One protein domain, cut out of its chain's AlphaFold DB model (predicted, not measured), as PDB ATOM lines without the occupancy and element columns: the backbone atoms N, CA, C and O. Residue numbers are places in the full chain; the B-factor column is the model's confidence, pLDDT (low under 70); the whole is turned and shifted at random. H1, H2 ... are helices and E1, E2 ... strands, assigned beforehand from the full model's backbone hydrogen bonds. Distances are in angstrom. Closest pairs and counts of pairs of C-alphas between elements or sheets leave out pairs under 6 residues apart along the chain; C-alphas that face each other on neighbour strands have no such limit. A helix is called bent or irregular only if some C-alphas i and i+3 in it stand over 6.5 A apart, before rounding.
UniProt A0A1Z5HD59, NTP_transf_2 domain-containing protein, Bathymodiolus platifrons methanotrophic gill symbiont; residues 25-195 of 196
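What this domain is: This is residues 25 to 195 of the 196 residues of the protein "NTP_transf_2 domain-containing protein" of Bathymodiolus platifrons methanotrophic gill symbiont (UniProt A0A1Z5HD59). The model has two lobes: a small three-stranded sheet with H1 and H3 side by side over one face, and a cluster of helices in which H5 crosses H4 and H6. H7 and H8 pack on this cluster at its end far from the sheet. The printed part has 171 residues with eight named helices and three named strands, in the order H1 E1 H2 E2 H3 E3 H4 H5 H6 H7 H8; the class is mostly helix. The sheet is mixed, in the order E1, E2, E3. The whole is compact, with a radius of gyration of the C-alphas of 16.2 A and spans of 46 by 36 by 27 A.

Where its parts are: The strands are E1, residues 43 to 47, E2, residues 64 to 68, and E3, residues 103 to 106. H1, residues 25 to 35, begins at C-alpha 25 (70.488, -69.525, 336.751). H3, residues 71 to 92, is 30.0 A long and irregular: C-alphas 76 and 79 are 7.5 A apart, and it has a kink of 46 degrees near residue 78. H2 is residues 49 to 53, H4 107 to 117, H5 125 to 139, 20.9 A long, and H6 149 to 170, 31.3 A long. H7 is residues 176 to 180 and H8 185 to 193, ending at C-alpha 193 (88.521, -32.584, 343.876).

How they stand to each other: E1 and E2 are antiparallel, with N 44 and O 67 2.8 A apart, within hydrogen-bond range. E2 and E3 are parallel, with N 66 and O 103 2.8 A apart, also within range. E2, H3 and E3 form a strand-helix-strand unit, two parallel neighbour strands with a helix between, its crossover right-handed. H3 lies over E2 and E3 at a height of 9.0 A, and H1 over E1 on the same face. H1 touches H3, closest at the C-alphas of Gln 30 and Leu 88, 7.1 A. H4 is on the opposite face; H2, H5 and H6 only graze the sheet. H6 is the hub, touching H4, H5, H7 and H8. It touches H5 at a steep tilt of 55 degrees, closest at the C-alphas of Ser 135 and Ser 159, 4.6 A. In H1, H2, H4, H5, H6 and H7 every O i to N i+4 pair is within hydrogen-bond range; in H3 16 of 18 are, in H8 4 of 5.

The domain as a whole: The two C-alphas farthest apart, of Lys 37 and Trp 195, are 48.4 A apart. The printed part has no cut, and no link is long. Mean pLDDT of the printed part is 88.7; residues 40 to 41, 120 to 123, 147 and 194 to 195 are under 70.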
ATOM      1  N   ARG A  25      70.499 -68.608 337.900       94.19
ATOM      2  CA  ARG A  25      70.488 -69.525 336.751       94.19
ATOM      3  C   ARG A  25      69.550 -69.052 335.634       94.19
ATOM      4  O   ARG A  25      69.896 -69.173 334.464       94.19
ATOM      5  N   SER A  26      68.375 -68.521 335.976       93.81
ATOM      6  CA  SER A  26      67.428 -68.007 334.979       93.81
ATOM      7  C   SER A  26      67.965 -66.750 334.293       93.81
ATOM      8  O   SER A  26      67.889 -66.650 333.070       93.81
ATOM      9  N   ILE A  27      68.585 -65.840 335.054       95.50
ATOM     10  CA  ILE A  27      69.239 -64.639 334.511       95.50
ATOM     11  C   ILE A  27      70.342 -65.031 333.524       95.50
ATOM     12  O   ILE A  27      70.326 -64.575 332.381       95.50
ATOM     13  N   ILE A  28      71.249 -65.922 333.935       96.19
ATOM     14  CA  ILE A  28      72.346 -66.420 333.093       96.19
ATOM     15  C   ILE A  28      71.795 -67.009 331.788       96.19
ATOM     16  O   ILE A  28      72.266 -66.652 330.712       96.19
ATOM     17  N   ASN A  29      70.750 -67.839 331.854       95.25
ATOM     18  CA  ASN A  29      70.136 -68.432 330.663       95.25
ATOM     19  C   ASN A  29      69.563 -67.386 329.694       95.25
ATOM     20  O   ASN A  29      69.733 -67.520 328.481       95.25
ATOM     21  N   GLN A  30      68.892 -66.345 330.199       95.50
ATOM     22  CA  GLN A  30      68.371 -65.272 329.345       95.50
ATOM     23  C   GLN A  30      69.506 -64.452 328.719       95.50
ATOM     24  O   GLN A  30      69.429 -64.134 327.533       95.50
ATOM     25  N   CYS A  31      70.563 -64.151 329.482       95.50
ATOM     26  CA  CYS A  31      71.731 -63.428 328.977       95.50
ATOM     27  C   CYS A  31      72.453 -64.234 327.893       95.50
ATOM     28  O   CYS A  31      72.699 -63.705 326.815       95.50
ATOM     29  N   MET A  32      72.690 -65.532 328.112       94.19
ATOM     30  CA  MET A  32      73.278 -66.412 327.094       94.19
ATOM     31  C   MET A  32      72.453 -66.396 325.801       94.19
ATOM     32  O   MET A  32      72.998 -66.156 324.725       94.19
ATOM     33  N   HIS A  33      71.128 -66.556 325.895       93.31
ATOM     34  CA  HIS A  33      70.244 -66.533 324.724       93.31
ATOM     35  C   HIS A  33      70.232 -65.186 323.980       93.31
ATOM     36  O   HIS A  33      70.018 -65.140 322.767       93.31
ATOM     37  N   PHE A  34      70.422 -64.074 324.689       93.75
ATOM     38  CA  PHE A  34      70.605 -62.774 324.054       93.75
ATOM     39  C   PHE A  34      71.943 -62.710 323.314       93.75
ATOM     40  O   PHE A  34      71.970 -62.368 322.133       93.75
ATOM     41  N   THR A  35      73.034 -63.120 323.965       91.88
ATOM     42  CA  THR A  35      74.384 -63.046 323.385       91.88
ATOM     43  C   THR A  35      74.564 -63.913 322.141       91.88
ATOM     44  O   THR A  35      75.280 -63.505 321.236       91.88
ATOM     45  N   THR A  36      73.853 -65.041 322.012       88.62
ATOM     46  CA  THR A  36      73.890 -65.875 320.790       88.62
ATOM     47  C   THR A  36      73.316 -65.184 319.551       88.62
ATOM     48  O   THR A  36      73.489 -65.672 318.442       88.62
ATOM     49  N   LYS A  37      72.573 -64.082 319.721       85.44
ATOM     50  CA  LYS A  37      71.983 -63.297 318.620       85.44
ATOM     51  C   LYS A  37      72.847 -62.106 318.213       85.44
ATOM     52  O   LYS A  37      72.482 -61.378 317.292       85.44
ATOM     53  N   LEU A  38      73.933 -61.868 318.940       85.88
ATOM     54  CA  LEU A  38      74.894 -60.818 318.652       85.88
ATOM     55  C   LEU A  38      75.982 -61.355 317.720       85.88
ATOM     56  O   LEU A  38      76.197 -62.562 317.628       85.88
ATOM     57  N   LYS A  39      76.675 -60.450 317.028       76.44
ATOM     58  CA  LYS A  39      77.787 -60.812 316.149       76.44
ATOM     59  C   LYS A  39      78.901 -61.453 316.978       76.44
ATOM     60  O   LYS A  39      79.394 -60.843 317.931       76.44
ATOM     61  N   GLU A  40      79.267 -62.685 316.627       68.12
ATOM     62  CA  GLU A  40      80.320 -63.419 317.324       68.12
ATOM     63  C   GLU A  40      81.620 -62.618 317.346       68.12
ATOM     64  O   GLU A  40      82.016 -61.999 316.360       68.12
ATOM     65  N   GLY A  41      82.287 -62.637 318.498       64.12
ATOM     66  CA  GLY A  41      83.616 -62.059 318.619       64.12
ATOM     67  C   GLY A  41      83.662 -60.533 318.651       64.12
ATOM     68  O   GLY A  41      84.754 -60.009 318.476       64.12
ATOM     69  N   SER A  42      82.563 -59.819 318.932       80.50
ATOM     70  CA  SER A  42      82.560 -58.340 318.999       80.50
ATOM     71  C   SER A  42      82.226 -57.728 320.372       80.50
ATOM     72  O   SER A  42      82.007 -56.520 320.453       80.50
ATOM     73  N   PHE A  43      82.143 -58.529 321.448       88.75
ATOM     74  CA  PHE A  43      81.699 -58.035 322.762       88.75
ATOM     75  C   PHE A  43      82.121 -58.891 323.978       88.75
ATOM     76  O   PHE A  43      82.437 -60.077 323.843       88.75
ATOM     77  N   GLN A  44      82.047 -58.299 325.177       92.50
ATOM     78  CA  GLN A  44      82.140 -58.945 326.495       92.50
ATOM     79  C   GLN A  44      80.896 -58.628 327.316       92.50
ATOM     80  O   GLN A  44      80.562 -57.462 327.496       92.50
ATOM     81  N   PHE A  45      80.233 -59.647 327.845       94.12
ATOM     82  CA  PHE A  45      78.995 -59.479 328.596       94.12
ATOM     83  C   PHE A  45      79.173 -59.978 330.029       94.12
ATOM     84  O   PHE A  45      79.555 -61.135 330.242       94.12
ATOM     85  N   PHE A  46      78.795 -59.157 331.006       95.56
ATOM     86  CA  PHE A  46      78.834 -59.472 332.429       95.56
ATOM     87  C   PHE A  46      77.480 -59.234 333.102       95.56
ATOM     88  O   PHE A  46      76.768 -58.276 332.804       95.56
ATOM     89  N   ILE A  47      77.145 -60.104 334.054       95.88
ATOM     90  CA  ILE A  47      76.204 -59.783 335.131       95.88
ATOM     91  C   ILE A  47      77.044 -59.262 336.293       95.88
ATOM     92  O   ILE A  47      78.031 -59.905 336.670       95.88
ATOM     93  N   VAL A  48      76.656 -58.123 336.859       94.06
ATOM     94  CA  VAL A  48      77.397 -57.453 337.937       94.06
ATOM     95  C   VAL A  48      76.485 -57.207 339.146       94.06
ATOM     96  O   VAL A  48      75.446 -57.857 339.303       94.06
ATOM     97  N   GLY A  49      76.924 -56.348 340.066       90.31
ATOM     98  CA  GLY A  49      76.105 -55.882 341.180       90.31
ATOM     99  C   GLY A  49      75.641 -56.984 342.134       90.31
ATOM    100  O   GLY A  49      76.399 -57.893 342.493       90.31
ATOM    101  N   SER A  50      74.409 -56.865 342.629       91.12
ATOM    102  CA  SER A  50      73.935 -57.676 343.765       91.12
ATOM    103  C   SER A  50      73.832 -59.173 343.448       91.12
ATOM    104  O   SER A  50      74.192 -60.005 344.284       91.12
ATOM    105  N   TYR A  51      73.434 -59.519 342.220       93.06
ATOM    106  CA  TYR A  51      73.344 -60.903 341.756       93.06
ATOM    107  C   TYR A  51      74.714 -61.565 341.616       93.06
ATOM    108  O   TYR A  51      74.875 -62.715 342.024       93.06
ATOM    109  N   ALA A  52      75.710 -60.850 341.088       93.50
ATOM    110  CA  ALA A  52      77.071 -61.372 340.986       93.50
ATOM    111  C   ALA A  52      77.739 -61.552 342.361       93.50
ATOM    112  O   ALA A  52      78.569 -62.441 342.539       93.50
ATOM    113  N   ARG A  53      77.348 -60.738 343.347       91.75
ATOM    114  CA  ARG A  53      77.836 -60.810 344.735       91.75
ATOM    115  C   ARG A  53      77.107 -61.847 345.593       91.75
ATOM    116  O   ARG A  53      77.549 -62.113 346.706       91.75
ATOM    117  N   GLY A  54      75.986 -62.397 345.125       91.38
ATOM    118  CA  GLY A  54      75.142 -63.289 345.925       91.38
ATOM    119  C   GLY A  54      74.398 -62.579 347.064       91.38
ATOM    120  O   GLY A  54      73.976 -63.230 348.018       91.38
ATOM    121  N   THR A  55      74.256 -61.253 346.991       91.00
ATOM    122  CA  THR A  55      73.626 -60.409 348.023       91.00
ATOM    123  C   THR A  55      72.282 -59.829 347.579       91.00
ATOM    124  O   THR A  55      71.738 -58.939 348.235       91.00
ATOM    125  N   GLN A  56      71.737 -60.321 346.465       90.12
ATOM    126  CA  GLN A  56      70.455 -59.893 345.921       90.12
ATOM    127  C   GLN A  56      69.299 -60.074 346.914       90.12
ATOM    128  O   GLN A  56      69.227 -61.041 347.676       90.12
ATOM    129  N   SER A  57      68.346 -59.152 346.842       86.62
ATOM    130  CA  SER A  57      67.070 -59.196 347.553       86.62
ATOM    131  C   SER A  57      65.907 -59.254 346.561       86.62
ATOM    132  O   SER A  57      66.095 -59.155 345.350       86.62
ATOM    133  N   CYS A  58      64.673 -59.360 347.053       81.25
ATOM    134  CA  CYS A  58      63.484 -59.296 346.197       81.25
ATOM    135  C   CYS A  58      63.291 -57.944 345.487       81.25
ATOM    136  O   CYS A  58      62.505 -57.870 344.547       81.25
ATOM    137  N   LYS A  59      63.984 -56.888 345.934       83.75
ATOM    138  CA  LYS A  59      63.953 -55.549 345.331       83.75
ATOM    139  C   LYS A  59      65.143 -55.271 344.415       83.75
ATOM    140  O   LYS A  59      65.203 -54.191 343.846       83.75
ATOM    141  N   SER A  60      66.090 -56.201 344.325       86.69
ATOM    142  CA  SER A  60      67.268 -56.041 343.481       86.69
ATOM    143  C   SER A  60      66.893 -56.160 342.010       86.69
ATOM    144  O   SER A  60      66.252 -57.137 341.603       86.69
ATOM    145  N   ASP A  61      67.323 -55.184 341.228       89.62
ATOM    146  CA  ASP A  61      67.371 -55.240 339.776       89.62
ATOM    147  C   ASP A  61      68.564 -56.091 339.310       89.62
ATOM    148  O   ASP A  61      69.372 -56.579 340.108       89.62
ATOM    149  N   VAL A  62      68.614 -56.363 338.008       92.62
ATOM    150  CA  VAL A  62      69.686 -57.136 337.384       92.62
ATOM    151  C   VAL A  62      70.641 -56.180 336.681       92.62
ATOM    152  O   VAL A  62      70.369 -55.752 335.561       92.62
ATOM    153  N   ASP A  63      71.785 -55.918 337.309       93.31
ATOM    154  CA  ASP A  63      72.849 -55.109 336.722       93.31
ATOM    155  C   ASP A  63      73.561 -55.866 335.587       93.31
ATOM    156  O   ASP A  63      74.097 -56.967 335.779       93.31
ATOM    157  N   LEU A  64      73.590 -55.261 334.399       95.44
ATOM    158  CA  LEU A  64      74.232 -55.810 333.204       95.44
ATOM    159  C   LEU A  64      75.297 -54.840 332.701       95.44
ATOM    160  O   LEU A  64      75.048 -53.640 332.637       95.44
ATOM    161  N   LEU A  65      76.441 -55.381 332.292       95.12
ATOM    162  CA  LEU A  65      77.552 -54.631 331.715       95.12
ATOM    163  C   LEU A  65      77.988 -55.299 330.412       95.12
ATOM    164  O   LEU A  65      78.340 -56.481 330.398       95.12
ATOM    165  N   LEU A  66      77.951 -54.556 329.313       95.00
ATOM    166  CA  LEU A  66      78.272 -55.019 327.972       95.00
ATOM    167  C   LEU A  66      79.332 -54.110 327.354       95.00
ATOM    168  O   LEU A  66      79.053 -52.967 327.007       95.00
ATOM    169  N   PHE A  67      80.533 -54.647 327.165       95.12
ATOM    170  CA  PHE A  67      81.561 -53.998 326.363       95.12
ATOM    171  C   PHE A  67      81.461 -54.440 324.916       95.12
ATOM    172  O   PHE A  67      81.312 -55.633 324.643       95.12
ATOM    173  N   VAL A  68      81.621 -53.503 323.995       93.62
ATOM    174  CA  VAL A  68      81.743 -53.778 322.564       93.62
ATOM    175  C   VAL A  68      83.054 -53.256 322.007       93.62
ATOM    176  O   VAL A  68      83.605 -52.273 322.496       93.62
ATOM    177  N   ASP A  69      83.546 -53.915 320.963       90.19
ATOM    178  CA  ASP A  69      84.858 -53.595 320.400       90.19
ATOM    179  C   ASP A  69      84.912 -52.181 319.787       90.19
ATOM    180  O   ASP A  69      85.951 -51.534 319.878       90.19
ATOM    181  N   THR A  70      83.813 -51.689 319.192       88.62
ATOM    182  CA  THR A  70      83.776 -50.374 318.522       88.62
ATOM    183  C   THR A  70      82.530 -49.564 318.866       88.62
ATOM    184  O   THR A  70      81.489 -50.107 319.254       88.62
ATOM    185  N   TYR A  71      82.631 -48.244 318.699       87.81
ATOM    186  CA  TYR A  71      81.519 -47.318 318.895       87.81
ATOM    187  C   TYR A  71      80.384 -47.530 317.881       87.81
ATOM    188  O   TYR A  71      79.208 -47.472 318.235       87.81
ATOM    189  N   GLU A  72      80.698 -47.849 316.627       88.38
ATOM    190  CA  GLU A  72      79.686 -48.138 315.604       88.38
ATOM    191  C   GLU A  72      78.850 -49.350 316.006       88.38
ATOM    192  O   GLU A  72      77.620 -49.306 315.962       88.38
ATOM    193  N   TYR A  73      79.504 -50.414 316.485       86.94
ATOM    194  CA  TYR A  73      78.789 -51.603 316.929       86.94
ATOM    195  C   TYR A  73      77.920 -51.324 318.163       86.94
ATOM    196  O   TYR A  73      76.810 -51.849 318.257       86.94
ATOM    197  N   LYS A  74      78.361 -50.443 319.074       92.12
ATOM    198  CA  LYS A  74      77.529 -49.951 320.187       92.12
ATOM    199  C   LYS A  74      76.228 -49.342 319.675       92.12
ATOM    200  O   LYS A  74      75.155 -49.741 320.127       92.12
ATOM    201  N   GLN A  75      76.316 -48.420 318.718       90.62
ATOM    202  CA  GLN A  75      75.144 -47.751 318.145       90.62
ATOM    203  C   GLN A  75      74.177 -48.749 317.491       90.62
ATOM    204  O   GLN A  75      72.963 -48.643 317.664       90.62
ATOM    205  N   GLU A  76      74.699 -49.766 316.804       90.00
ATOM    206  CA  GLU A  76      73.879 -50.810 316.176       90.00
ATOM    207  C   GLU A  76      73.105 -51.685 317.174       90.00
ATOM    208  O   GLU A  76      72.031 -52.209 316.840       90.00
ATOM    209  N   ILE A  77      73.643 -51.899 318.381       92.06
ATOM    210  CA  ILE A  77      73.056 -52.828 319.355       92.06
ATOM    211  C   ILE A  77      72.372 -52.157 320.544       92.06
ATOM    212  O   ILE A  77      71.623 -52.851 321.229       92.06
ATOM    213  N   ASP A  78      72.559 -50.857 320.782       92.50
ATOM    214  CA  ASP A  78      72.025 -50.149 321.959       92.50
ATOM    215  C   ASP A  78      70.521 -50.371 322.146       92.50
ATOM    216  O   ASP A  78      70.079 -50.872 323.183       92.50
ATOM    217  N   GLN A  79      69.732 -50.148 321.094       92.12
ATOM    218  CA  GLN A  79      68.285 -50.366 321.148       92.12
ATOM    219  C   GLN A  79      67.923 -51.827 321.458       92.12
ATOM    220  O   GLN A  79      66.992 -52.094 322.222       92.12
ATOM    221  N   LYS A  80      68.669 -52.792 320.902       93.62
ATOM    222  CA  LYS A  80      68.445 -54.228 321.140       93.62
ATOM    223  C   LYS A  80      68.806 -54.614 322.573       93.62
ATOM    224  O   LYS A  80      68.083 -55.402 323.183       93.62
ATOM    225  N   PHE A  81      69.895 -54.063 323.101       94.81
ATOM    226  CA  PHE A  81      70.354 -54.302 324.462       94.81
ATOM    227  C   PHE A  81      69.381 -53.721 325.490       94.81
ATOM    228  O   PHE A  81      68.925 -54.454 326.366       94.81
ATOM    229  N   ARG A  82      68.943 -52.466 325.324       94.00
ATOM    230  CA  ARG A  82      67.930 -51.844 326.196       94.00
ATOM    231  C   ARG A  82      66.600 -52.593 326.153       94.00
ATOM    232  O   ARG A  82      66.015 -52.898 327.192       94.00
ATOM    233  N   ALA A  83      66.130 -52.961 324.959       94.62
ATOM    234  CA  ALA A  83      64.909 -53.755 324.816       94.62
ATOM    235  C   ALA A  83      65.029 -55.122 325.511       94.62
ATOM    236  O   ALA A  83      64.078 -55.589 326.152       94.62
ATOM    237  N   PHE A  84      66.198 -55.761 325.419       96.06
ATOM    238  CA  PHE A  84      66.496 -56.987 326.150       96.06
ATOM    239  C   PHE A  84      66.481 -56.764 327.667       96.06
ATOM    240  O   PHE A  84      65.807 -57.529 328.354       96.06
ATOM    241  N   TYR A  85      67.133 -55.715 328.177       95.88
ATOM    242  CA  TYR A  85      67.168 -55.375 329.604       95.88
ATOM    243  C   TYR A  85      65.756 -55.262 330.198       95.88
ATOM    244  O   TYR A  85      65.429 -55.944 331.173       95.88
ATOM    245  N   PHE A  86      64.861 -54.497 329.569       94.81
ATOM    246  CA  PHE A  86      63.479 -54.372 330.050       94.81
ATOM    247  C   PHE A  86      62.680 -55.673 329.908       94.81
ATOM    248  O   PHE A  86      61.889 -56.029 330.786       94.81
ATOM    249  N   THR A  87      62.900 -56.427 328.827       95.12
ATOM    250  CA  THR A  87      62.245 -57.729 328.627       95.12
ATOM    251  C   THR A  87      62.690 -58.751 329.672       95.12
ATOM    252  O   THR A  87      61.866 -59.537 330.144       95.12
ATOM    253  N   LEU A  88      63.970 -58.746 330.046       95.00
ATOM    254  CA  LEU A  88      64.538 -59.584 331.097       95.00
ATOM    255  C   LEU A  88      63.827 -59.314 332.425       95.00
ATOM    256  O   LEU A  88      63.271 -60.239 333.013       95.00
ATOM    257  N   HIS A  89      63.764 -58.048 332.835       92.94
ATOM    258  CA  HIS A  89      63.105 -57.627 334.072       92.94
ATOM    259  C   HIS A  89      61.620 -58.002 334.093       92.94
ATOM    260  O   HIS A  89      61.136 -58.611 335.050       92.94
ATOM    261  N   LYS A  90      60.912 -57.767 332.981       91.62
ATOM    262  CA  LYS A  90      59.508 -58.169 332.826       91.62
ATOM    263  C   LYS A  90      59.308 -59.679 332.973       91.62
ATOM    264  O   LYS A  90      58.386 -60.100 333.665       91.62
ATOM    265  N   LYS A  91      60.148 -60.497 332.328       91.00
ATOM    266  CA  LYS A  91      60.072 -61.970 332.397       91.00
ATOM    267  C   LYS A  91      60.387 -62.513 333.787       91.00
ATOM    268  O   LYS A  91      59.869 -63.560 334.161       91.00
ATOM    269  N   LEU A  92      61.273 -61.842 334.510       88.69
ATOM    270  CA  LEU A  92      61.731 -62.260 335.830       88.69
ATOM    271  C   LEU A  92      60.910 -61.649 336.973       88.69
ATOM    272  O   LEU A  92      61.130 -62.011 338.124       88.69
ATOM    273  N   HIS A  93      59.941 -60.784 336.662       86.69
ATOM    274  CA  HIS A  93      59.117 -60.070 337.637       86.69
ATOM    275  C   HIS A  93      59.942 -59.241 338.641       86.69
ATOM    276  O   HIS A  93      59.575 -59.144 339.811       86.69
ATOM    277  N   CYS A  94      61.044 -58.636 338.186       85.50
ATOM    278  CA  CYS A  94      61.830 -57.669 338.958       85.50
ATOM    279  C   CYS A  94      61.722 -56.261 338.358       85.50
ATOM    280  O   CYS A  94      61.452 -56.095 337.167       85.50
ATOM    281  N   THR A  95      61.898 -55.242 339.200       85.44
ATOM    282  CA  THR A  95      61.863 -53.838 338.777       85.44
ATOM    283  C   THR A  95      63.174 -53.488 338.072       85.44
ATOM    284  O   THR A  95      64.223 -53.750 338.653       85.44
ATOM    285  N   PRO A  96      63.142 -52.935 336.846       88.88
ATOM    286  CA  PRO A  96      64.337 -52.414 336.186       88.88
ATOM    287  C   PRO A  96      64.787 -51.087 336.805       88.88
ATOM    288  O   PRO A  96      63.946 -50.307 337.263       88.88
ATOM    289  N   ASP A  97      66.080 -50.783 336.720       85.44
ATOM    290  CA  ASP A  97      66.560 -49.407 336.814       85.44
ATOM    291  C   ASP A  97      66.133 -48.651 335.542       85.44
ATOM    292  O   ASP A  97      66.403 -49.064 334.410       85.44
ATOM    293  N   LEU A  98      65.377 -47.569 335.731       84.81
ATOM    294  CA  LEU A  98      64.883 -46.725 334.641       84.81
ATOM    295  C   LEU A  98      65.883 -45.634 334.246       84.81
ATOM    296  O   LEU A  98      65.801 -45.121 333.132       84.81
ATOM    297  N   ASN A  99      66.790 -45.277 335.152       77.81
ATOM    298  CA  ASN A  99      67.789 -44.238 334.945       77.81
ATOM    299  C   ASN A  99      69.018 -44.814 334.234       77.81
ATOM    300  O   ASN A  99      69.539 -44.179 333.321       77.81
ATOM    301  N   TYR A 100      69.418 -46.038 334.596       76.88
ATOM    302  CA  TYR A 100      70.595 -46.720 334.051       76.88
ATOM    303  C   TYR A 100      70.241 -48.140 333.572       76.88
ATOM    304  O   TYR A 100      70.551 -49.128 334.240       76.88
ATOM    305  N   PRO A 101      69.542 -48.286 332.426       79.75
ATOM    306  CA  PRO A 101      69.040 -49.580 331.964       79.75
ATOM    307  C   PRO A 101      70.142 -50.429 331.313       79.75
ATOM    308  O   PRO A 101      70.159 -50.631 330.095       79.75
ATOM    309  N   GLY A 102      71.047 -50.937 332.147       82.62
ATOM    310  CA  GLY A 102      72.235 -51.672 331.735       82.62
ATOM    311  C   GLY A 102      73.304 -50.768 331.119       82.62
ATOM    312  O   GLY A 102      73.017 -49.836 330.369       82.62
ATOM    313  N   GLU A 103      74.558 -51.100 331.394       92.31
ATOM    314  CA  GLU A 103      75.720 -50.369 330.901       92.31
ATOM    315  C   GLU A 103      76.194 -50.989 329.583       92.31
ATOM    316  O   GLU A 103      76.660 -52.128 329.558       92.31
ATOM    317  N   LEU A 104      76.061 -50.258 328.474       94.31
ATOM    318  CA  LEU A 104      76.628 -50.619 327.173       94.31
ATOM    319  C   LEU A 104      77.697 -49.597 326.804       94.31
ATOM    320  O   LEU A 104      77.386 -48.419 326.646       94.31
ATOM    321  N   ILE A 105      78.933 -50.059 326.630       95.06
ATOM    322  CA  ILE A 105      80.115 -49.199 326.527       95.06
ATOM    323  C   ILE A 105      81.017 -49.730 325.412       95.06
ATOM    324  O   ILE A 105      81.217 -50.941 325.300       95.06
ATOM    325  N   SER A 106      81.575 -48.861 324.572       95.06
ATOM    326  CA  SER A 106      82.660 -49.276 323.678       95.06
ATOM    327  C   SER A 106      84.004 -49.291 324.414       95.06
ATOM    328  O   SER A 106      84.228 -48.536 325.358       95.06
ATOM    329  N   ILE A 107      84.941 -50.139 323.984       94.56
ATOM    330  CA  ILE A 107      86.300 -50.145 324.560       94.56
ATOM    331  C   ILE A 107      86.960 -48.760 324.429       94.56
ATOM    332  O   ILE A 107      87.666 -48.323 325.335       94.56
ATOM    333  N   GLU A 108      86.693 -48.053 323.331       93.44
ATOM    334  CA  GLU A 108      87.157 -46.684 323.109       93.44
ATOM    335  C   GLU A 108      86.586 -45.700 324.142       93.44
ATOM    336  O   GLU A 108      87.352 -44.977 324.773       93.44
ATOM    337  N   GLU A 109      85.269 -45.709 324.379       94.31
ATOM    338  CA  GLU A 109      84.621 -44.850 325.384       94.31
ATOM    339  C   GLU A 109      85.195 -45.088 326.783       94.31
ATOM    340  O   GLU A 109      85.482 -44.141 327.512       94.31
ATOM    341  N   PHE A 110      85.411 -46.353 327.138       95.75
ATOM    342  CA  PHE A 110      85.982 -46.734 328.423       95.75
ATOM    343  C   PHE A 110      87.416 -46.232 328.605       95.75
ATOM    344  O   PHE A 110      87.740 -45.637 329.634       95.75
ATOM    345  N   ASN A 111      88.272 -46.434 327.601       94.38
ATOM    346  CA  ASN A 111      89.652 -45.961 327.649       94.38
ATOM    347  C   ASN A 111      89.715 -44.435 327.708       94.38
ATOM    348  O   ASN A 111      90.441 -43.899 328.544       94.38
ATOM    349  N   ASN A 112      88.902 -43.748 326.902       92.12
ATOM    350  CA  ASN A 112      88.811 -42.293 326.918       92.12
ATOM    351  C   ASN A 112      88.382 -41.783 328.299       92.12
ATOM    352  O   ASN A 112      88.995 -40.852 328.822       92.12
ATOM    353  N   ALA A 113      87.375 -42.402 328.922       92.88
ATOM    354  CA  ALA A 113      86.928 -42.020 330.259       92.88
ATOM    355  C   ALA A 113      88.037 -42.202 331.306       92.88
ATOM    356  O   ALA A 113      88.244 -41.316 332.135       92.88
ATOM    357  N   ILE A 114      88.799 -43.300 331.242       93.50
ATOM    358  CA  ILE A 114      89.951 -43.536 332.126       93.50
ATOM    359  C   ILE A 114      91.045 -42.488 331.916       93.50
ATOM    360  O   ILE A 114      91.515 -41.910 332.891       93.50
ATOM    361  N   GLU A 115      91.433 -42.211 330.673       91.38
ATOM    362  CA  GLU A 115      92.504 -41.255 330.359       91.38
ATOM    363  C   GLU A 115      92.186 -39.846 330.858       91.38
ATOM    364  O   GLU A 115      93.036 -39.199 331.466       91.38
ATOM    365  N   HIS A 116      90.940 -39.397 330.692       88.81
ATOM    366  CA  HIS A 116      90.498 -38.102 331.218       88.81
ATOM    367  C   HIS A 116      90.431 -38.082 332.753       88.81
ATOM    368  O   HIS A 116      90.550 -37.022 333.372       88.81
ATOM    369  N   SER A 117      90.259 -39.251 333.372       90.00
ATOM    370  CA  SER A 117      90.089 -39.411 334.817       90.00
ATOM    371  C   SER A 117      91.397 -39.629 335.579       90.00
ATOM    372  O   SER A 117      91.409 -39.460 336.798       90.00
ATOM    373  N   ILE A 118      92.494 -39.987 334.902       87.62
ATOM    374  CA  ILE A 118      93.848 -40.070 335.483       87.62
ATOM    375  C   ILE A 118      94.541 -38.717 335.304       87.62
ATOM    376  O   ILE A 118      95.569 -38.566 334.650       87.62
ATOM    377  N   THR A 119      93.934 -37.683 335.867       79.00
ATOM    378  CA  THR A 119      94.525 -36.350 335.930       79.00
ATOM    379  C   THR A 119      94.144 -35.708 337.260       79.00
ATOM    380  O   THR A 119      93.095 -36.007 337.829       79.00
ATOM    381  N   GLU A 120      94.990 -34.818 337.777       61.75
ATOM    382  CA  GLU A 120      94.659 -34.046 338.985       61.75
ATOM    383  C   GLU A 120      93.642 -32.929 338.700       61.75
ATOM    384  O   GLU A 120      93.049 -32.383 339.627       61.75
ATOM    385  N   ASN A 121      93.418 -32.600 337.423       68.19
ATOM    386  CA  ASN A 121      92.561 -31.505 336.993       68.19
ATOM    387  C   ASN A 121      91.348 -32.051 336.237       68.19
ATOM    388  O   ASN A 121      91.357 -32.190 335.013       68.19
ATOM    389  N   ILE A 122      90.309 -32.403 336.991       67.44
ATOM    390  CA  ILE A 122      89.127 -33.058 336.435       67.44
ATOM    391  C   ILE A 122      88.315 -32.057 335.635       67.44
ATOM    392  O   ILE A 122      87.616 -31.202 336.175       67.44
ATOM    393  N   SER A 123      88.377 -32.223 334.323       66.31
ATOM    394  CA  SER A 123      87.610 -31.439 333.367       66.31
ATOM    395  C   SER A 123      86.150 -31.896 333.251       66.31
ATOM    396  O   SER A 123      85.310 -31.102 332.832       66.31
ATOM    397  N   SER A 124      85.823 -33.135 333.648       82.06
ATOM    398  CA  SER A 124      84.451 -33.668 333.653       82.06
ATOM    399  C   SER A 124      84.205 -34.623 334.835       82.06
ATOM    400  O   SER A 124      84.653 -35.775 334.816       82.06
ATOM    401  N   PRO A 125      83.482 -34.172 335.878       83.44
ATOM    402  CA  PRO A 125      83.078 -35.009 337.009       83.44
ATOM    403  C   PRO A 125      82.182 -36.193 336.628       83.44
ATOM    404  O   PRO A 125      82.164 -37.188 337.354       83.44
ATOM    405  N   GLU A 126      81.432 -36.083 335.532       84.94
ATOM    406  CA  GLU A 126      80.575 -37.140 334.993       84.94
ATOM    407  C   GLU A 126      81.414 -38.267 334.384       84.94
ATOM    408  O   GLU A 126      81.229 -39.422 334.752       84.94
ATOM    409  N   LEU A 127      82.410 -37.944 333.548       87.38
ATOM    410  CA  LEU A 127      83.318 -38.959 332.994       87.38
ATOM    411  C   LEU A 127      84.102 -39.689 334.085       87.38
ATOM    412  O   LEU A 127      84.321 -40.894 333.986       87.38
ATOM    413  N   LEU A 128      84.481 -38.980 335.151       89.12
ATOM    414  CA  LEU A 128      85.103 -39.608 336.310       89.12
ATOM    415  C   LEU A 128      84.144 -40.532 337.065       89.12
ATOM    416  O   LEU A 128      84.558 -41.604 337.510       89.12
ATOM    417  N   TYR A 129      82.880 -40.125 337.235       89.06
ATOM    418  CA  TYR A 129      81.857 -40.988 337.827       89.06
ATOM    419  C   TYR A 129      81.764 -42.301 337.052       89.06
ATOM    420  O   TYR A 129      81.946 -43.371 337.636       89.06
ATOM    421  N   ASP A 130      81.566 -42.200 335.741       90.31
ATOM    422  CA  ASP A 130      81.412 -43.339 334.845       90.31
ATOM    423  C   ASP A 130      82.656 -44.236 334.869       90.31
ATOM    424  O   ASP A 130      82.556 -45.438 335.127       90.31
ATOM    425  N   ALA A 131      83.853 -43.654 334.728       93.44
ATOM    426  CA  ALA A 131      85.113 -44.394 334.758       93.44
ATOM    427  C   ALA A 131      85.301 -45.178 336.067       93.44
ATOM    428  O   ALA A 131      85.692 -46.351 336.039       93.44
ATOM    429  N   LEU A 132      84.997 -44.565 337.219       93.06
ATOM    430  CA  LEU A 132      85.070 -45.229 338.523       93.06
ATOM    431  C   LEU A 132      84.022 -46.339 338.650       93.06
ATOM    432  O   LEU A 132      84.346 -47.428 339.131       93.06
ATOM    433  N   VAL A 133      82.784 -46.094 338.220       90.50
ATOM    434  CA  VAL A 133      81.701 -47.084 338.277       90.50
ATOM    435  C   VAL A 133      82.051 -48.299 337.425       90.50
ATOM    436  O   VAL A 133      82.112 -49.409 337.962       90.50
ATOM    437  N   TRP A 134      82.367 -48.108 336.146       94.19
ATOM    438  CA  TRP A 134      82.694 -49.195 335.223       94.19
ATOM    439  C   TRP A 134      83.916 -49.993 335.686       94.19
ATOM    440  O   TRP A 134      83.883 -51.225 335.721       94.19
ATOM    441  N   SER A 135      84.968 -49.303 336.136       95.56
ATOM    442  CA  SER A 135      86.172 -49.947 336.675       95.56
ATOM    443  C   SER A 135      85.867 -50.750 337.944       95.56
ATOM    444  O   SER A 135      86.362 -51.865 338.114       95.56
ATOM    445  N   SER A 136      85.004 -50.240 338.831       92.25
ATOM    446  CA  SER A 136      84.607 -50.965 340.047       92.25
ATOM    447  C   SER A 136      83.777 -52.215 339.737       92.25
ATOM    448  O   SER A 136      83.919 -53.234 340.417       92.25
ATOM    449  N   MET A 137      82.943 -52.169 338.693       92.06
ATOM    450  CA  MET A 137      82.178 -53.322 338.220       92.06
ATOM    451  C   MET A 137      83.093 -54.406 337.638       92.06
ATOM    452  O   MET A 137      82.899 -55.580 337.949       92.06
ATOM    453  N   LEU A 138      84.106 -54.021 336.851       93.81
ATOM    454  CA  LEU A 138      85.078 -54.946 336.247       93.81
ATOM    455  C   LEU A 138      85.999 -55.618 337.272       93.81
ATOM    456  O   LEU A 138      86.355 -56.792 337.117       93.81
ATOM    457  N   LEU A 139      86.423 -54.876 338.296       94.56
ATOM    458  CA  LEU A 139      87.322 -55.379 339.339       94.56
ATOM    459  C   LEU A 139      86.585 -56.099 340.470       94.56
ATOM    460  O   LEU A 139      87.178 -56.917 341.171       94.56
ATOM    461  N   GLY A 140      85.299 -55.804 340.650       91.06
ATOM    462  CA  GLY A 140      84.450 -56.464 341.628       91.06
ATOM    463  C   GLY A 140      83.984 -57.864 341.203       91.06
ATOM    464  O   GLY A 140      84.331 -58.375 340.135       91.06
ATOM    465  N   PRO A 141      83.154 -58.515 342.041       92.62
ATOM    466  CA  PRO A 141      82.503 -59.767 341.675       92.62
ATOM    467  C   PRO A 141      81.618 -59.596 340.436       92.62
ATOM    468  O   PRO A 141      80.705 -58.767 340.427       92.62
ATOM    469  N   GLN A 142      81.870 -60.421 339.421       94.38
ATOM    470  CA  GLN A 142      81.143 -60.437 338.154       94.38
ATOM    471  C   GLN A 142      80.940 -61.870 337.654       94.38
ATOM    472  O   GLN A 142      81.745 -62.765 337.925       94.38
ATOM    473  N   ILE A 143      79.890 -62.082 336.864       95.06
ATOM    474  CA  ILE A 143      79.642 -63.337 336.151       95.06
ATOM    475  C   ILE A 143      79.758 -63.056 334.658       95.06
ATOM    476  O   ILE A 143      78.881 -62.438 334.058       95.06
ATOM    477  N   SER A 144      80.852 -63.517 334.059       93.25
ATOM    478  CA  SER A 144      81.097 -63.380 332.623       93.25
ATOM    479  C   SER A 144      80.242 -64.371 331.832       93.25
ATOM    480  O   SER A 144      80.344 -65.580 332.041       93.25
ATOM    481  N   ILE A 145      79.423 -63.850 330.921       91.94
ATOM    482  CA  ILE A 145      78.582 -64.619 329.992       91.94
ATOM    483  C   ILE A 145      79.358 -64.945 328.717       91.94
ATOM    484  O   ILE A 145      79.337 -66.082 328.256       91.94
ATOM    485  N   THR A 146      80.093 -63.970 328.183       82.81
ATOM    486  CA  THR A 146      81.108 -64.195 327.150       82.81
ATOM    487  C   THR A 146      82.490 -63.933 327.730       82.81
ATOM    488  O   THR A 146      82.639 -63.144 328.661       82.81
ATOM    489  N   ARG A 147      83.501 -64.647 327.226       68.38
ATOM    490  CA  ARG A 147      84.888 -64.485 327.663       68.38
ATOM    491  C   ARG A 147      85.812 -64.418 326.461       68.38
ATOM    492  O   ARG A 147      86.089 -65.441 325.840       68.38
ATOM    493  N   LYS A 148      86.338 -63.229 326.177       83.56
ATOM    494  CA  LYS A 148      87.611 -63.103 325.453       83.56
ATOM    495  C   LYS A 148      88.683 -62.730 326.471       83.56
ATOM    496  O   LYS A 148      88.789 -61.571 326.864       83.56
ATOM    497  N   GLU A 149      89.436 -63.715 326.939       83.56
ATOM    498  CA  GLU A 149      90.309 -63.554 328.108       83.56
ATOM    499  C   GLU A 149      91.280 -62.369 327.964       83.56
ATOM    500  O   GLU A 149      91.358 -61.526 328.849       83.56
ATOM    501  N   HIS A 150      91.920 -62.226 326.798       86.56
ATOM    502  CA  HIS A 150      92.860 -61.131 326.530       86.56
ATOM    503  C   HIS A 150      92.243 -59.735 326.673       86.56
ATOM    504  O   HIS A 150      92.843 -58.857 327.285       86.56
ATOM    505  N   GLN A 151      91.039 -59.525 326.138       88.19
ATOM    506  CA  GLN A 151      90.362 -58.233 326.266       88.19
ATOM    507  C   GLN A 151      89.931 -57.971 327.712       88.19
ATOM    508  O   GLN A 151      90.040 -56.845 328.182       88.19
ATOM    509  N   LEU A 152      89.460 -58.998 328.428       90.12
ATOM    510  CA  LEU A 152      89.089 -58.849 329.835       90.12
ATOM    511  C   LEU A 152      90.299 -58.459 330.692       90.12
ATOM    512  O   LEU A 152      90.170 -57.597 331.556       90.12
ATOM    513  N   ILE A 153      91.460 -59.070 330.446       92.31
ATOM    514  CA  ILE A 153      92.714 -58.713 331.119       92.31
ATOM    515  C   ILE A 153      93.042 -57.239 330.863       92.31
ATOM    516  O   ILE A 153      93.184 -56.493 331.825       92.31
ATOM    517  N   ALA A 154      93.047 -56.800 329.602       93.00
ATOM    518  CA  ALA A 154      93.353 -55.411 329.253       93.00
ATOM    519  C   ALA A 154      92.392 -54.404 329.917       93.00
ATOM    520  O   ALA A 154      92.824 -53.402 330.485       93.00
ATOM    521  N   LEU A 155      91.083 -54.685 329.916       94.56
ATOM    522  CA  LEU A 155      90.087 -53.837 330.584       94.56
ATOM    523  C   LEU A 155      90.323 -53.758 332.101       94.56
ATOM    524  O   LEU A 155      90.199 -52.687 332.702       94.56
ATOM    525  N   LYS A 156      90.687 -54.881 332.730       95.25
ATOM    526  CA  LYS A 156      91.013 -54.922 334.160       95.25
ATOM    527  C   LYS A 156      92.301 -54.174 334.482       95.25
ATOM    528  O   LYS A 156      92.325 -53.466 335.479       95.25
ATOM    529  N   GLU A 157      93.337 -54.287 333.658       96.06
ATOM    530  CA  GLU A 157      94.592 -53.546 333.839       96.06
ATOM    531  C   GLU A 157      94.348 -52.034 333.833       96.06
ATOM    532  O   GLU A 157      94.764 -51.341 334.760       96.06
ATOM    533  N   ARG A 158      93.571 -51.533 332.866       96.12
ATOM    534  CA  ARG A 158      93.179 -50.115 332.818       96.12
ATOM    535  C   ARG A 158      92.337 -49.700 334.024       96.12
ATOM    536  O   ARG A 158      92.560 -48.639 334.601       96.12
ATOM    537  N   SER A 159      91.413 -50.559 334.456       96.56
ATOM    538  CA  SER A 159      90.617 -50.319 335.668       96.56
ATOM    539  C   SER A 159      91.496 -50.203 336.921       96.56
ATOM    540  O   SER A 159      91.238 -49.363 337.784       96.56
ATOM    541  N   LEU A 160      92.520 -51.057 337.044       96.69
ATOM    542  CA  LEU A 160      93.450 -51.054 338.177       96.69
ATOM    543  C   LEU A 160      94.256 -49.760 338.225       96.69
ATOM    544  O   LEU A 160      94.395 -49.182 339.298       96.69
ATOM    545  N   GLU A 161      94.738 -49.291 337.077       95.69
ATOM    546  CA  GLU A 161      95.486 -48.038 336.963       95.69
ATOM    547  C   GLU A 161      94.684 -46.844 337.494       95.69
ATOM    548  O   GLU A 161      95.162 -46.115 338.366       95.69
ATOM    549  N   LEU A 162      93.428 -46.697 337.052       95.00
ATOM    550  CA  LEU A 162      92.527 -45.651 337.544       95.00
ATOM    551  C   LEU A 162      92.314 -45.750 339.060       95.00
ATOM    552  O   LEU A 162      92.369 -44.745 339.776       95.00
ATOM    553  N   MET A 163      92.029 -46.958 339.551       94.94
ATOM    554  CA  MET A 163      91.707 -47.176 340.960       94.94
ATOM    555  C   MET A 163      92.908 -46.926 341.866       94.94
ATOM    556  O   MET A 163      92.742 -46.333 342.930       94.94
ATOM    557  N   GLU A 164      94.110 -47.329 341.457       94.88
ATOM    558  CA  GLU A 164      95.340 -47.062 342.203       94.88
ATOM    559  C   GLU A 164      95.677 -45.571 342.234       94.88
ATOM    560  O   GLU A 164      96.004 -45.051 343.306       94.88
ATOM    561  N   PHE A 165      95.527 -44.870 341.105       93.75
ATOM    562  CA  PHE A 165      95.706 -43.419 341.047       93.75
ATOM    563  C   PHE A 165      94.817 -42.720 342.083       93.75
ATOM    564  O   PHE A 165      95.311 -42.058 343.001       93.75
ATOM    565  N   TRP A 166      93.502 -42.950 342.022       91.94
ATOM    566  CA  TRP A 166      92.565 -42.289 342.931       91.94
ATOM    567  C   TRP A 166      92.703 -42.744 344.380       91.94
ATOM    568  O   TRP A 166      92.572 -41.919 345.289       91.94
ATOM    569  N   ARG A 167      93.030 -44.017 344.630       93.19
ATOM    570  CA  ARG A 167      93.349 -44.502 345.979       93.19
ATOM    571  C   ARG A 167      94.526 -43.731 346.564       93.19
ATOM    572  O   ARG A 167      94.432 -43.286 347.707       93.19
ATOM    573  N   GLY A 168      95.594 -43.525 345.793       91.19
ATOM    574  CA  GLY A 168      96.748 -42.721 346.199       91.19
ATOM    575  C   GLY A 168      96.370 -41.279 346.549       91.19
ATOM    576  O   GLY A 168      96.834 -40.750 347.559       91.19
ATOM    577  N   CYS A 169      95.467 -40.672 345.778       88.38
ATOM    578  CA  CYS A 169      95.030 -39.290 345.986       88.38
ATOM    579  C   CYS A 169      94.125 -39.087 347.214       88.38
ATOM    580  O   CYS A 169      94.167 -38.012 347.823       88.38
ATOM    581  N   VAL A 170      93.271 -40.064 347.556       88.81
ATOM    582  CA  VAL A 170      92.177 -39.855 348.537       88.81
ATOM    583  C   VAL A 170      92.217 -40.779 349.749       88.81
ATOM    584  O   VAL A 170      91.625 -40.460 350.778       88.81
ATOM    585  N   ALA A 171      92.885 -41.925 349.647       89.62
ATOM    586  CA  ALA A 171      92.955 -42.925 350.706       89.62
ATOM    587  C   ALA A 171      94.264 -43.743 350.632       89.62
ATOM    588  O   ALA A 171      94.209 -44.976 350.554       89.62
ATOM    589  N   PRO A 172      95.450 -43.100 350.695       91.19
ATOM    590  CA  PRO A 172      96.740 -43.749 350.420       91.19
ATOM    591  C   PRO A 172      97.058 -44.918 351.362       91.19
ATOM    592  O   PRO A 172      97.749 -45.859 350.977       91.19
ATOM    593  N   ASN A 173      96.500 -44.888 352.576       92.75
ATOM    594  CA  ASN A 173      96.691 -45.919 353.598       92.75
ATOM    595  C   ASN A 173      95.665 -47.067 353.515       92.75
ATOM    596  O   ASN A 173      95.729 -47.998 354.314       92.75
ATOM    597  N   SER A 174      94.691 -46.998 352.603       93.00
ATOM    598  CA  SER A 174      93.695 -48.059 352.410       93.00
ATOM    599  C   SER A 174      94.193 -49.123 351.431       93.00
ATOM    600  O   SER A 174      94.951 -48.812 350.509       93.00
ATOM    601  N   SER A 175      93.755 -50.375 351.608       93.62
ATOM    602  CA  SER A 175      93.979 -51.413 350.598       93.62
ATOM    603  C   SER A 175      93.133 -51.147 349.352       93.62
ATOM    604  O   SER A 175      92.029 -50.602 349.448       93.62
ATOM    605  N   LEU A 176      93.621 -51.580 348.188       90.25
ATOM    606  CA  LEU A 176      92.893 -51.447 346.926       90.25
ATOM    607  C   LEU A 176      91.514 -52.125 346.980       90.25
ATOM    608  O   LEU A 176      90.522 -51.549 346.549       90.25
ATOM    609  N   GLU A 177      91.422 -53.305 347.592       89.88
ATOM    610  CA  GLU A 177      90.158 -54.037 347.762       89.88
ATOM    611  C   GLU A 177      89.133 -53.251 348.590       89.88
ATOM    612  O   GLU A 177      87.949 -53.195 348.239       89.88
ATOM    613  N   THR A 178      89.586 -52.607 349.672       89.75
ATOM    614  CA  THR A 178      88.737 -51.747 350.511       89.75
ATOM    615  C   THR A 178      88.274 -50.526 349.725       89.75
ATOM    616  O   THR A 178      87.110 -50.135 349.817       89.75
ATOM    617  N   PHE A 179      89.175 -49.943 348.934       89.50
ATOM    618  CA  PHE A 179      88.889 -48.782 348.105       89.50
ATOM    619  C   PHE A 179      87.841 -49.086 347.026       89.50
ATOM    620  O   PHE A 179      86.820 -48.406 346.963       89.50
ATOM    621  N   ILE A 180      88.028 -50.164 346.256       87.56
ATOM    622  CA  ILE A 180      87.093 -50.621 345.211       87.56
ATOM    623  C   ILE A 180      85.722 -50.974 345.805       87.56
ATOM    624  O   ILE A 180      84.684 -50.717 345.198       87.56
ATOM    625  N   SER A 181      85.696 -51.546 347.011       85.25
ATOM    626  CA  SER A 181      84.452 -51.960 347.675       85.25
ATOM    627  C   SER A 181      83.692 -50.806 348.343       85.25
ATOM    628  O   SER A 181      82.601 -51.019 348.888       85.25
ATOM    629  N   ASN A 182      84.236 -49.586 348.329       84.12
ATOM    630  CA  ASN A 182      83.620 -48.427 348.958       84.12
ATOM    631  C   ASN A 182      82.330 -48.023 348.222       84.12
ATOM    632  O   ASN A 182      82.359 -47.482 347.121       84.12
ATOM    633  N   LYS A 183      81.171 -48.203 348.868       76.81
ATOM    634  CA  LYS A 183      79.857 -47.814 348.310       76.81
ATOM    635  C   LYS A 183      79.723 -46.317 348.020       76.81
ATOM    636  O   LYS A 183      78.864 -45.916 347.249       76.81
ATOM    637  N   ASN A 184      80.567 -45.507 348.648       81.88
ATOM    638  CA  ASN A 184      80.614 -44.060 348.520       81.88
ATOM    639  C   ASN A 184      81.863 -43.612 347.744       81.88
ATOM    640  O   ASN A 184      82.285 -42.464 347.907       81.88
ATOM    641  N   LEU A 185      82.477 -44.499 346.947       82.62
ATOM    642  CA  LEU A 185      83.728 -44.255 346.224       82.62
ATOM    643  C   LEU A 185      83.698 -42.928 345.466       82.62
ATOM    644  O   LEU A 185      84.523 -42.062 345.743       82.62
ATOM    645  N   TYR A 186      82.691 -42.719 344.614       78.88
ATOM    646  CA  TYR A 186      82.563 -41.469 343.872       78.88
ATOM    647  C   TYR A 186      82.501 -40.249 344.790       78.88
ATOM    648  O   TYR A 186      83.283 -39.326 344.631       78.88
ATOM    649  N   SER A 187      81.640 -40.253 345.811       79.56
ATOM    650  CA  SER A 187      81.549 -39.120 346.748       79.56
ATOM    651  C   SER A 187      82.845 -38.884 347.544       79.56
ATOM    652  O   SER A 187      83.112 -37.775 348.008       79.56
ATOM    653  N   THR A 188      83.644 -39.934 347.747       78.69
ATOM    654  CA  THR A 188      84.948 -39.863 348.416       78.69
ATOM    655  C   THR A 188      85.955 -39.179 347.503       78.69
ATOM    656  O   THR A 188      86.626 -38.246 347.937       78.69
ATOM    657  N   VAL A 189      85.990 -39.587 346.234       76.44
ATOM    658  CA  VAL A 189      86.812 -38.960 345.199       76.44
ATOM    659  C   VAL A 189      86.379 -37.518 344.959       76.44
ATOM    660  O   VAL A 189      87.195 -36.615 345.094       76.44
ATOM    661  N   HIS A 190      85.087 -37.282 344.733       76.62
ATOM    662  CA  HIS A 190      84.513 -35.970 344.447       76.62
ATOM    663  C   HIS A 190      84.838 -34.932 345.519       76.62
ATOM    664  O   HIS A 190      85.221 -33.809 345.202       76.62
ATOM    665  N   ARG A 191      84.766 -35.318 346.802       76.62
ATOM    666  CA  ARG A 191      85.176 -34.430 347.892       76.62
ATOM    667  C   ARG A 191      86.615 -33.966 347.724       76.62
ATOM    668  O   ARG A 191      86.838 -32.781 347.887       76.62
ATOM    669  N   ARG A 192      87.566 -34.843 347.378       74.31
ATOM    670  CA  ARG A 192      88.978 -34.460 347.209       74.31
ATOM    671  C   ARG A 192      89.166 -33.404 346.123       74.31
ATOM    672  O   ARG A 192      89.934 -32.481 346.359       74.31
ATOM    673  N   ILE A 193      88.460 -33.534 344.999       70.62
ATOM    674  CA  ILE A 193      88.521 -32.584 343.876       70.62
ATOM    675  C   ILE A 193      88.205 -31.169 344.352       70.62
ATOM    676  O   ILE A 193      88.920 -30.241 344.022       70.62
ATOM    677  N   LEU A 194      87.161 -31.014 345.172       66.12
ATOM    678  CA  LEU A 194      86.721 -29.707 345.669       66.12
ATOM    679  C   LEU A 194      87.733 -29.029 346.617       66.12
ATOM    680  O   LEU A 194      87.535 -27.870 346.970       66.12
ATOM    681  N   TRP A 195      88.772 -29.743 347.064       56.44
ATOM    682  CA  TRP A 195      89.820 -29.233 347.959       56.44
ATOM    683  C   TRP A 195      91.187 -29.054 347.277       56.44
ATOM    684  O   TRP A 195      92.152 -28.734 347.975       56.44
TER     685      TRP A 195